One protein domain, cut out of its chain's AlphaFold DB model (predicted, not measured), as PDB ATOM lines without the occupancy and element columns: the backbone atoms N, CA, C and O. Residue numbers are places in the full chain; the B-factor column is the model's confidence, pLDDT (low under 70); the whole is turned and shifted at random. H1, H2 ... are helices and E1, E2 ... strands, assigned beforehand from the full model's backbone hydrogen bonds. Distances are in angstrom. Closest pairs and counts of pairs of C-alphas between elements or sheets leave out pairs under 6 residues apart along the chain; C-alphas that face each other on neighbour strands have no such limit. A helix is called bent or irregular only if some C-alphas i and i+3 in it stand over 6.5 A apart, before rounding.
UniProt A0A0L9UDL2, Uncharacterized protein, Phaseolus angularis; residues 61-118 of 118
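This is residues 61 to 118 of the 118 residues of an uncharacterized protein of Phaseolus angularis (UniProt A0A0L9UDL2). A small two-strand hairpin, E1 and E2, with a wide loop of residues 75 to 96 between its strands, leads straight into one long helix, H1, and residues 108 to 118 stick out free. The printed part has 58 residues with E1, E2 and H1 in that order, the sheet antiparallel; it is mixed, helices and strands, with under half of the residues in named elements. It is loose, radius of gyration of the C-alphas 13.2 A, and flat, spanning 37 by 33 by 16 A.

Look first at the hairpin of E1, residues 72 to 74, and E2, residues 97 to 99, antiparallel at 134 degrees; N 73 and O 98 are within hydrogen-bond range at 2.9 A. A tight link joins E2 to H1, residues 100 to 117; the closest C-alphas of E1 and H1, Leu 72 and Ala 100, are 5.8 A apart. In H1, 12 of 14 O i to N i+4 pairs are within range.

Find C-alpha 72 at (-2.122, 24.435, -9.538), where E1 begins its 7.0 A; E2 spans 7.2 A. H1 runs 24.0 A to C-alpha 117 at (-9.711, 49.608, 0.028); it is irregular, C-alphas 108 and 111 being 7.6 A apart, with a kink of 57 degrees near residue 111.

The C-alphas farthest apart, Ala 64 and Glu 91, are 38.2 A apart. The printed part has no cut; E1 to E2 is a long link. Look for pLDDT under 70 at residues 61 to 68, 76 to 83, 85 to 92 and 118.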
ATOM      1  N   GLU A  61     -16.717  34.280 -17.263       55.75
ATOM      2  CA  GLU A  61     -17.139  33.046 -17.927       55.75
ATOM      3  C   GLU A  61     -16.000  32.019 -17.858       55.75
ATOM      4  O   GLU A  61     -15.124  31.944 -18.719       55.75
ATOM      5  N   MET A  62     -16.050  31.183 -16.819       50.94
ATOM      6  CA  MET A  62     -15.154  30.063 -16.507       50.94
ATOM      7  C   MET A  62     -15.142  29.011 -17.628       50.94
ATOM      8  O   MET A  62     -14.485  27.981 -17.530       50.94
ATOM      9  N   VAL A  63     -15.926  29.259 -18.677       49.97
ATOM     10  CA  VAL A  63     -16.279  28.371 -19.769       49.97
ATOM     11  C   VAL A  63     -15.380  28.595 -20.992       49.97
ATOM     12  O   VAL A  63     -15.263  27.684 -21.805       49.97
ATOM     13  N   ALA A  64     -14.701  29.746 -21.125       50.34
ATOM     14  CA  ALA A  64     -14.015  30.092 -22.378       50.34
ATOM     15  C   ALA A  64     -12.477  30.165 -22.327       50.34
ATOM     16  O   ALA A  64     -11.848  30.146 -23.385       50.34
ATOM     17  N   ALA A  65     -11.838  30.244 -21.157       52.06
ATOM     18  CA  ALA A  65     -10.421  30.602 -21.094       52.06
ATOM     19  C   ALA A  65      -9.578  29.567 -20.340       52.06
ATOM     20  O   ALA A  65      -9.578  29.563 -19.121       52.06
ATOM     21  N   ASP A  66      -8.785  28.794 -21.092       57.69
ATOM     22  CA  ASP A  66      -7.474  28.270 -20.678       57.69
ATOM     23  C   ASP A  66      -7.432  27.083 -19.669       57.69
ATOM     24  O   ASP A  66      -8.090  27.020 -18.636       57.69
ATOM     25  N   SER A  67      -6.573  26.107 -19.979       61.84
ATOM     26  CA  SER A  67      -6.100  25.027 -19.101       61.84
ATOM     27  C   SER A  67      -5.615  25.452 -17.701       61.84
ATOM     28  O   SER A  67      -5.596  24.622 -16.790       61.84
ATOM     29  N   SER A  68      -5.255  26.721 -17.497       65.75
ATOM     30  CA  SER A  68      -4.707  27.280 -16.255       65.75
ATOM     31  C   SER A  68      -5.663  27.245 -15.065       65.75
ATOM     32  O   SER A  68      -5.209  27.267 -13.922       65.75
ATOM     33  N   TRP A  69      -6.974  27.098 -15.284       70.75
ATOM     34  CA  TRP A  69      -7.933  26.855 -14.198       70.75
ATOM     35  C   TRP A  69      -7.789  25.471 -13.569       70.75
ATOM     36  O   TRP A  69      -8.220  25.259 -12.440       70.75
ATOM     37  N   ARG A  70      -7.168  24.520 -14.272       75.31
ATOM     38  CA  ARG A  70      -6.863  23.179 -13.749       75.31
ATOM     39  C   ARG A  70      -5.422  23.063 -13.258       75.31
ATOM     40  O   ARG A  70      -5.091  22.083 -12.596       75.31
ATOM     41  N   THR A  71      -4.587  24.048 -13.573       84.81
ATOM     42  CA  THR A  71      -3.188  24.099 -13.159       84.81
ATOM     43  C   THR A  71      -3.088  24.699 -11.767       84.81
ATOM     44  O   THR A  71      -3.521  25.828 -11.529       84.81
ATOM     45  N   LEU A  72      -2.490  23.944 -10.854       86.56
ATOM     46  CA  LEU A  72      -2.122  24.435  -9.538       86.56
ATOM     47  C   LEU A  72      -0.694  24.977  -9.576       86.56
ATOM     48  O   LEU A  72       0.196  24.346 -10.144       86.56
ATOM     49  N   VAL A  73      -0.481  26.130  -8.953       84.62
ATOM     50  CA  VAL A  73       0.835  26.754  -8.789       84.62
ATOM     51  C   VAL A  73       1.075  27.092  -7.316       84.62
ATOM     52  O   VAL A  73       0.107  27.363  -6.598       84.62
ATOM     53  N   PRO A  74       2.333  27.082  -6.846       83.44
ATOM     54  CA  PRO A  74       2.662  27.522  -5.495       83.44
ATOM     55  C   PRO A  74       2.273  28.990  -5.273       83.44
ATOM     56  O   PRO A  74       2.578  29.851  -6.096       83.44
ATOM     57  N   LEU A  75       1.650  29.292  -4.134       78.75
ATOM     58  CA  LEU A  75       1.233  30.641  -3.727       78.75
ATOM     59  C   LEU A  75       2.431  31.577  -3.481       78.75
ATOM     60  O   LEU A  75       2.289  32.799  -3.511       78.75
ATOM     61  N   VAL A  76       3.611  30.997  -3.239       67.44
ATOM     62  CA  VAL A  76       4.829  31.687  -2.792       67.44
ATOM     63  C   VAL A  76       5.552  32.504  -3.866       67.44
ATOM     64  O   VAL A  76       6.455  33.258  -3.513       67.44
ATOM     65  N   SER A  77       5.195  32.409  -5.152       55.09
ATOM     66  CA  SER A  77       5.945  33.122  -6.197       55.09
ATOM     67  C   SER A  77       5.090  33.559  -7.370       55.09
ATOM     68  O   SER A  77       4.693  32.736  -8.197       55.09
ATOM     69  N   ILE A  78       4.816  34.868  -7.446       53.84
ATOM     70  CA  ILE A  78       4.149  35.485  -8.595       53.84
ATOM     71  C   ILE A  78       4.609  36.929  -8.739       53.84
ATOM     72  O   ILE A  78       4.383  37.754  -7.858       53.84
ATOM     73  N   GLY A  79       5.260  37.220  -9.865       49.53
ATOM     74  CA  GLY A  79       5.572  38.587 -10.281       49.53
ATOM     75  C   GLY A  79       6.400  39.405  -9.289       49.53
ATOM     76  O   GLY A  79       6.123  40.584  -9.145       49.53
ATOM     77  N   ASP A  80       7.378  38.807  -8.602       53.06
ATOM     78  CA  ASP A  80       8.324  39.497  -7.695       53.06
ATOM     79  C   ASP A  80       7.685  40.224  -6.480       53.06
ATOM     80  O   ASP A  80       8.380  40.867  -5.694       53.06
ATOM     81  N   VAL A  81       6.365  40.097  -6.268       54.56
ATOM     82  CA  VAL A  81       5.634  40.727  -5.154       54.56
ATOM     83  C   VAL A  81       5.234  39.685  -4.110       54.56
ATOM     84  O   VAL A  81       4.509  38.728  -4.384       54.56
ATOM     85  N   THR A  82       5.631  39.894  -2.854       63.19
ATOM     86  CA  THR A  82       5.317  38.982  -1.742       63.19
ATOM     87  C   THR A  82       3.939  39.250  -1.112       63.19
ATOM     88  O   THR A  82       3.846  39.500   0.095       63.19
ATOM     89  N   LEU A  83       2.859  39.199  -1.904       69.19
ATOM     90  CA  LEU A  83       1.487  39.458  -1.422       69.19
ATOM     91  C   LEU A  83       1.038  38.485  -0.318       69.19
ATOM     92  O   LEU A  83       0.293  38.863   0.582       69.19
ATOM     93  N   PHE A  84       1.536  37.246  -0.345       76.50
ATOM     94  CA  PHE A  84       1.148  36.179   0.584       76.50
ATOM     95  C   PHE A  84       2.248  35.810   1.590       76.50
ATOM     96  O   PHE A  84       2.254  34.712   2.139       76.50
ATOM     97  N   SER A  85       3.172  36.732   1.879       69.44
ATOM     98  CA  SER A  85       4.296  36.499   2.806       69.44
ATOM     99  C   SER A  85       3.886  36.092   4.228       69.44
ATOM    100  O   SER A  85       4.653  35.412   4.905       69.44
ATOM    101  N   ALA A  86       2.688  36.462   4.684       69.12
ATOM    102  CA  ALA A  86       2.154  36.034   5.980       69.12
ATOM    103  C   ALA A  86       1.742  34.550   6.014       69.12
ATOM    104  O   ALA A  86       1.593  33.981   7.091       69.12
ATOM    105  N   ARG A  87       1.563  33.916   4.848       64.44
ATOM    106  CA  ARG A  87       1.264  32.486   4.699       64.44
ATOM    107  C   ARG A  87       2.495  31.669   4.306       64.44
ATOM    108  O   ARG A  87       2.341  30.639   3.665       64.44
ATOM    109  N   ARG A  88       3.703  32.133   4.652       60.12
ATOM    110  CA  ARG A  88       4.927  31.360   4.405       60.12
ATOM    111  C   ARG A  88       4.767  29.958   4.975       60.12
ATOM    112  O   ARG A  88       4.423  29.804   6.148       60.12
ATOM    113  N   ASP A  89       5.045  28.987   4.121       61.31
ATOM    114  CA  ASP A  89       5.226  27.608   4.526       61.31
ATOM    115  C   ASP A  89       6.301  27.594   5.618       61.31
ATOM    116  O   ASP A  89       7.291  28.340   5.560       61.31
ATOM    117  N   LYS A  90       6.083  26.807   6.674       65.06
ATOM    118  CA  LYS A  90       7.186  26.501   7.586       65.06
ATOM    119  C   LYS A  90       8.259  25.783   6.770       65.06
ATOM    120  O   LYS A  90       7.950  25.182   5.753       65.06
ATOM    121  N   GLU A  91       9.510  25.854   7.211       62.44
ATOM    122  CA  GLU A  91      10.689  25.408   6.444       62.44
ATOM    123  C   GLU A  91      10.609  23.945   5.932       62.44
ATOM    124  O   GLU A  91      11.310  23.610   4.983       62.44
ATOM    125  N   ASP A  92       9.702  23.128   6.491       66.56
ATOM    126  CA  ASP A  92       9.425  21.728   6.129       66.56
ATOM    127  C   ASP A  92       7.989  21.448   5.605       66.56
ATOM    128  O   ASP A  92       7.642  20.284   5.395       66.56
ATOM    129  N   ASP A  93       7.131  22.459   5.414       75.50
ATOM    130  CA  ASP A  93       5.755  22.259   4.920       75.50
ATOM    131  C   ASP A  93       5.683  22.328   3.381       75.50
ATOM    132  O   ASP A  93       6.358  23.134   2.737       75.50
ATOM    133  N   ASP A  94       4.817  21.497   2.789       77.25
ATOM    134  CA  ASP A  94       4.490  21.572   1.361       77.25
ATOM    135  C   ASP A  94       3.899  22.950   1.012       77.25
ATOM    136  O   ASP A  94       3.065  23.469   1.763       77.25
ATOM    137  N   PRO A  95       4.250  23.525  -0.153       79.38
ATOM    138  CA  PRO A  95       3.787  24.850  -0.517       79.38
ATOM    139  C   PRO A  95       2.272  24.912  -0.683       79.38
ATOM    140  O   PRO A  95       1.660  24.041  -1.310       79.38
ATOM    141  N   VAL A  96       1.656  25.997  -0.206       83.81
ATOM    142  CA  VAL A  96       0.232  26.252  -0.472       83.81
ATOM    143  C   VAL A  96      -0.001  26.366  -1.980       83.81
ATOM    144  O   VAL A  96       0.494  27.284  -2.629       83.81
ATOM    145  N   MET A  97      -0.797  25.459  -2.542       85.81
ATOM    146  CA  MET A  97      -1.111  25.425  -3.971       85.81
ATOM    147  C   MET A  97      -2.433  26.142  -4.277       85.81
ATOM    148  O   MET A  97      -3.425  25.953  -3.574       85.81
ATOM    149  N   VAL A  98      -2.476  26.928  -5.356       85.50
ATOM    150  CA  VAL A  98      -3.677  27.656  -5.810       85.50
ATOM    151  C   VAL A  98      -3.882  27.545  -7.322       85.50
ATOM    152  O   VAL A  98      -2.941  27.302  -8.071       85.50
ATOM    153  N   HIS A  99      -5.118  27.735  -7.789       86.50
ATOM    154  CA  HIS A  99      -5.434  27.729  -9.220       86.50
ATOM    155  C   HIS A  99      -4.773  28.912  -9.936       86.50
ATOM    156  O   HIS A  99      -5.066  30.066  -9.617       86.50
ATOM    157  N   ALA A 100      -3.945  28.633 -10.945       82.75
ATOM    158  CA  ALA A 100      -3.215  29.655 -11.694       82.75
ATOM    159  C   ALA A 100      -4.154  30.670 -12.367       82.75
ATOM    160  O   ALA A 100      -3.890  31.869 -12.333       82.75
ATOM    161  N   GLY A 101      -5.286  30.205 -12.911       80.25
ATOM    162  CA  GLY A 101      -6.307  31.077 -13.499       80.25
ATOM    163  C   GLY A 101      -6.886  32.079 -12.492       80.25
ATOM    164  O   GLY A 101      -6.864  33.282 -12.739       80.25
ATOM    165  N   MET A 102      -7.330  31.602 -11.323       81.38
ATOM    166  CA  MET A 102      -7.896  32.452 -10.258       81.38
ATOM    167  C   MET A 102      -6.890  33.490  -9.761       81.38
ATOM    168  O   MET A 102      -7.203  34.648  -9.501       81.38
ATOM    169  N   LEU A 103      -5.653  33.046  -9.642       81.19
ATOM    170  CA  LEU A 103      -4.554  33.844  -9.168       81.19
ATOM    171  C   LEU A 103      -4.190  34.954 -10.162       81.19
ATOM    172  O   LEU A 103      -4.058  36.106  -9.767       81.19
ATOM    173  N   ASN A 104      -4.140  34.640 -11.457       79.56
ATOM    174  CA  ASN A 104      -3.970  35.629 -12.522       79.56
ATOM    175  C   ASN A 104      -5.115  36.658 -12.551       79.56
ATOM    176  O   ASN A 104      -4.880  37.851 -12.729       79.56
ATOM    177  N   LEU A 105      -6.358  36.216 -12.326       79.38
ATOM    178  CA  LEU A 105      -7.497  37.128 -12.207       79.38
ATOM    179  C   LEU A 105      -7.342  38.108 -11.048       79.38
ATOM    180  O   LEU A 105      -7.619  39.290 -11.234       79.38
ATOM    181  N   LEU A 106      -6.879  37.631  -9.889       80.75
ATOM    182  CA  LEU A 106      -6.603  38.489  -8.743       80.75
ATOM    183  C   LEU A 106      -5.585  39.576  -9.107       80.75
ATOM    184  O   LEU A 106      -5.838  40.738  -8.810       80.75
ATOM    185  N   PHE A 107      -4.491  39.243  -9.802       77.94
ATOM    186  CA  PHE A 107      -3.503  40.248 -10.225       77.94
ATOM    187  C   PHE A 107      -4.079  41.299 -11.159       77.94
ATOM    188  O   PHE A 107      -3.829  42.483 -10.961       77.94
ATOM    189  N   ASN A 108      -4.897  40.887 -12.128       78.31
ATOM    190  CA  ASN A 108      -5.507  41.819 -13.077       78.31
ATOM    191  C   ASN A 108      -6.390  42.876 -12.398       78.31
ATOM    192  O   ASN A 108      -6.618  43.939 -12.970       78.31
ATOM    193  N   VAL A 109      -6.899  42.589 -11.196       78.19
ATOM    194  CA  VAL A 109      -7.742  43.516 -10.431       78.19
ATOM    195  C   VAL A 109      -7.047  44.101  -9.202       78.19
ATOM    196  O   VAL A 109      -7.611  45.002  -8.585       78.19
ATOM    197  N   PHE A 110      -5.850  43.626  -8.839       79.81
ATOM    198  CA  PHE A 110      -5.221  43.913  -7.547       79.81
ATOM    199  C   PHE A 110      -4.895  45.395  -7.365       79.81
ATOM    200  O   PHE A 110      -5.301  45.977  -6.364       79.81
ATOM    201  N   ASP A 111      -4.252  46.030  -8.347       78.19
ATOM    202  CA  ASP A 111      -3.899  47.454  -8.259       78.19
ATOM    203  C   ASP A 111      -5.149  48.331  -8.117       78.19
ATOM    204  O   ASP A 111      -5.205  49.258  -7.306       78.19
ATOM    205  N   GLN A 112      -6.200  48.025  -8.881       78.19
ATOM    206  CA  GLN A 112      -7.466  48.746  -8.788       78.19
ATOM    207  C   GLN A 112      -8.145  48.505  -7.433       78.19
ATOM    208  O   GLN A 112      -8.699  49.435  -6.850       78.19
ATOM    209  N   PHE A 113      -8.098  47.272  -6.930       79.31
ATOM    210  CA  PHE A 113      -8.662  46.889  -5.641       79.31
ATOM    211  C   PHE A 113      -7.944  47.577  -4.476       79.31
ATOM    212  O   PHE A 113      -8.596  48.180  -3.631       79.31
ATOM    213  N   GLN A 114      -6.611  47.566  -4.458       80.62
ATOM    214  CA  GLN A 114      -5.814  48.184  -3.399       80.62
ATOM    215  C   GLN A 114      -6.116  49.682  -3.249       80.62
ATOM    216  O   GLN A 114      -6.208  50.185  -2.129       80.62
ATOM    217  N   ASN A 115      -6.330  50.378  -4.368       79.00
ATOM    218  CA  ASN A 115      -6.687  51.797  -4.382       79.00
ATOM    219  C   ASN A 115      -8.115  52.088  -3.876       79.00
ATOM    220  O   ASN A 115      -8.401  53.226  -3.524       79.00
ATOM    221  N   GLN A 116      -9.016  51.101  -3.868       73.44
ATOM    222  CA  GLN A 116     -10.406  51.250  -3.402       73.44
ATOM    223  C   GLN A 116     -10.586  50.888  -1.920       73.44
ATOM    224  O   GLN A 116     -11.607  51.232  -1.330       73.44
ATOM    225  N   VAL A 117      -9.624  50.166  -1.335       71.25
ATOM    226  CA  VAL A 117      -9.711  49.608   0.028       71.25
ATOM    227  C   VAL A 117      -8.705  50.258   1.000       71.25
ATOM    228  O   VAL A 117      -8.752  49.969   2.194       71.25
ATOM    229  N   SER A 118      -7.817  51.139   0.516       57.75
ATOM    230  CA  SER A 118      -6.953  51.992   1.363       57.75
ATOM    231  C   SER A 118      -7.696  53.218   1.881       57.75
ATOM    232  O   SER A 118      -7.452  53.583   3.051       57.75
TER     233      SER A 118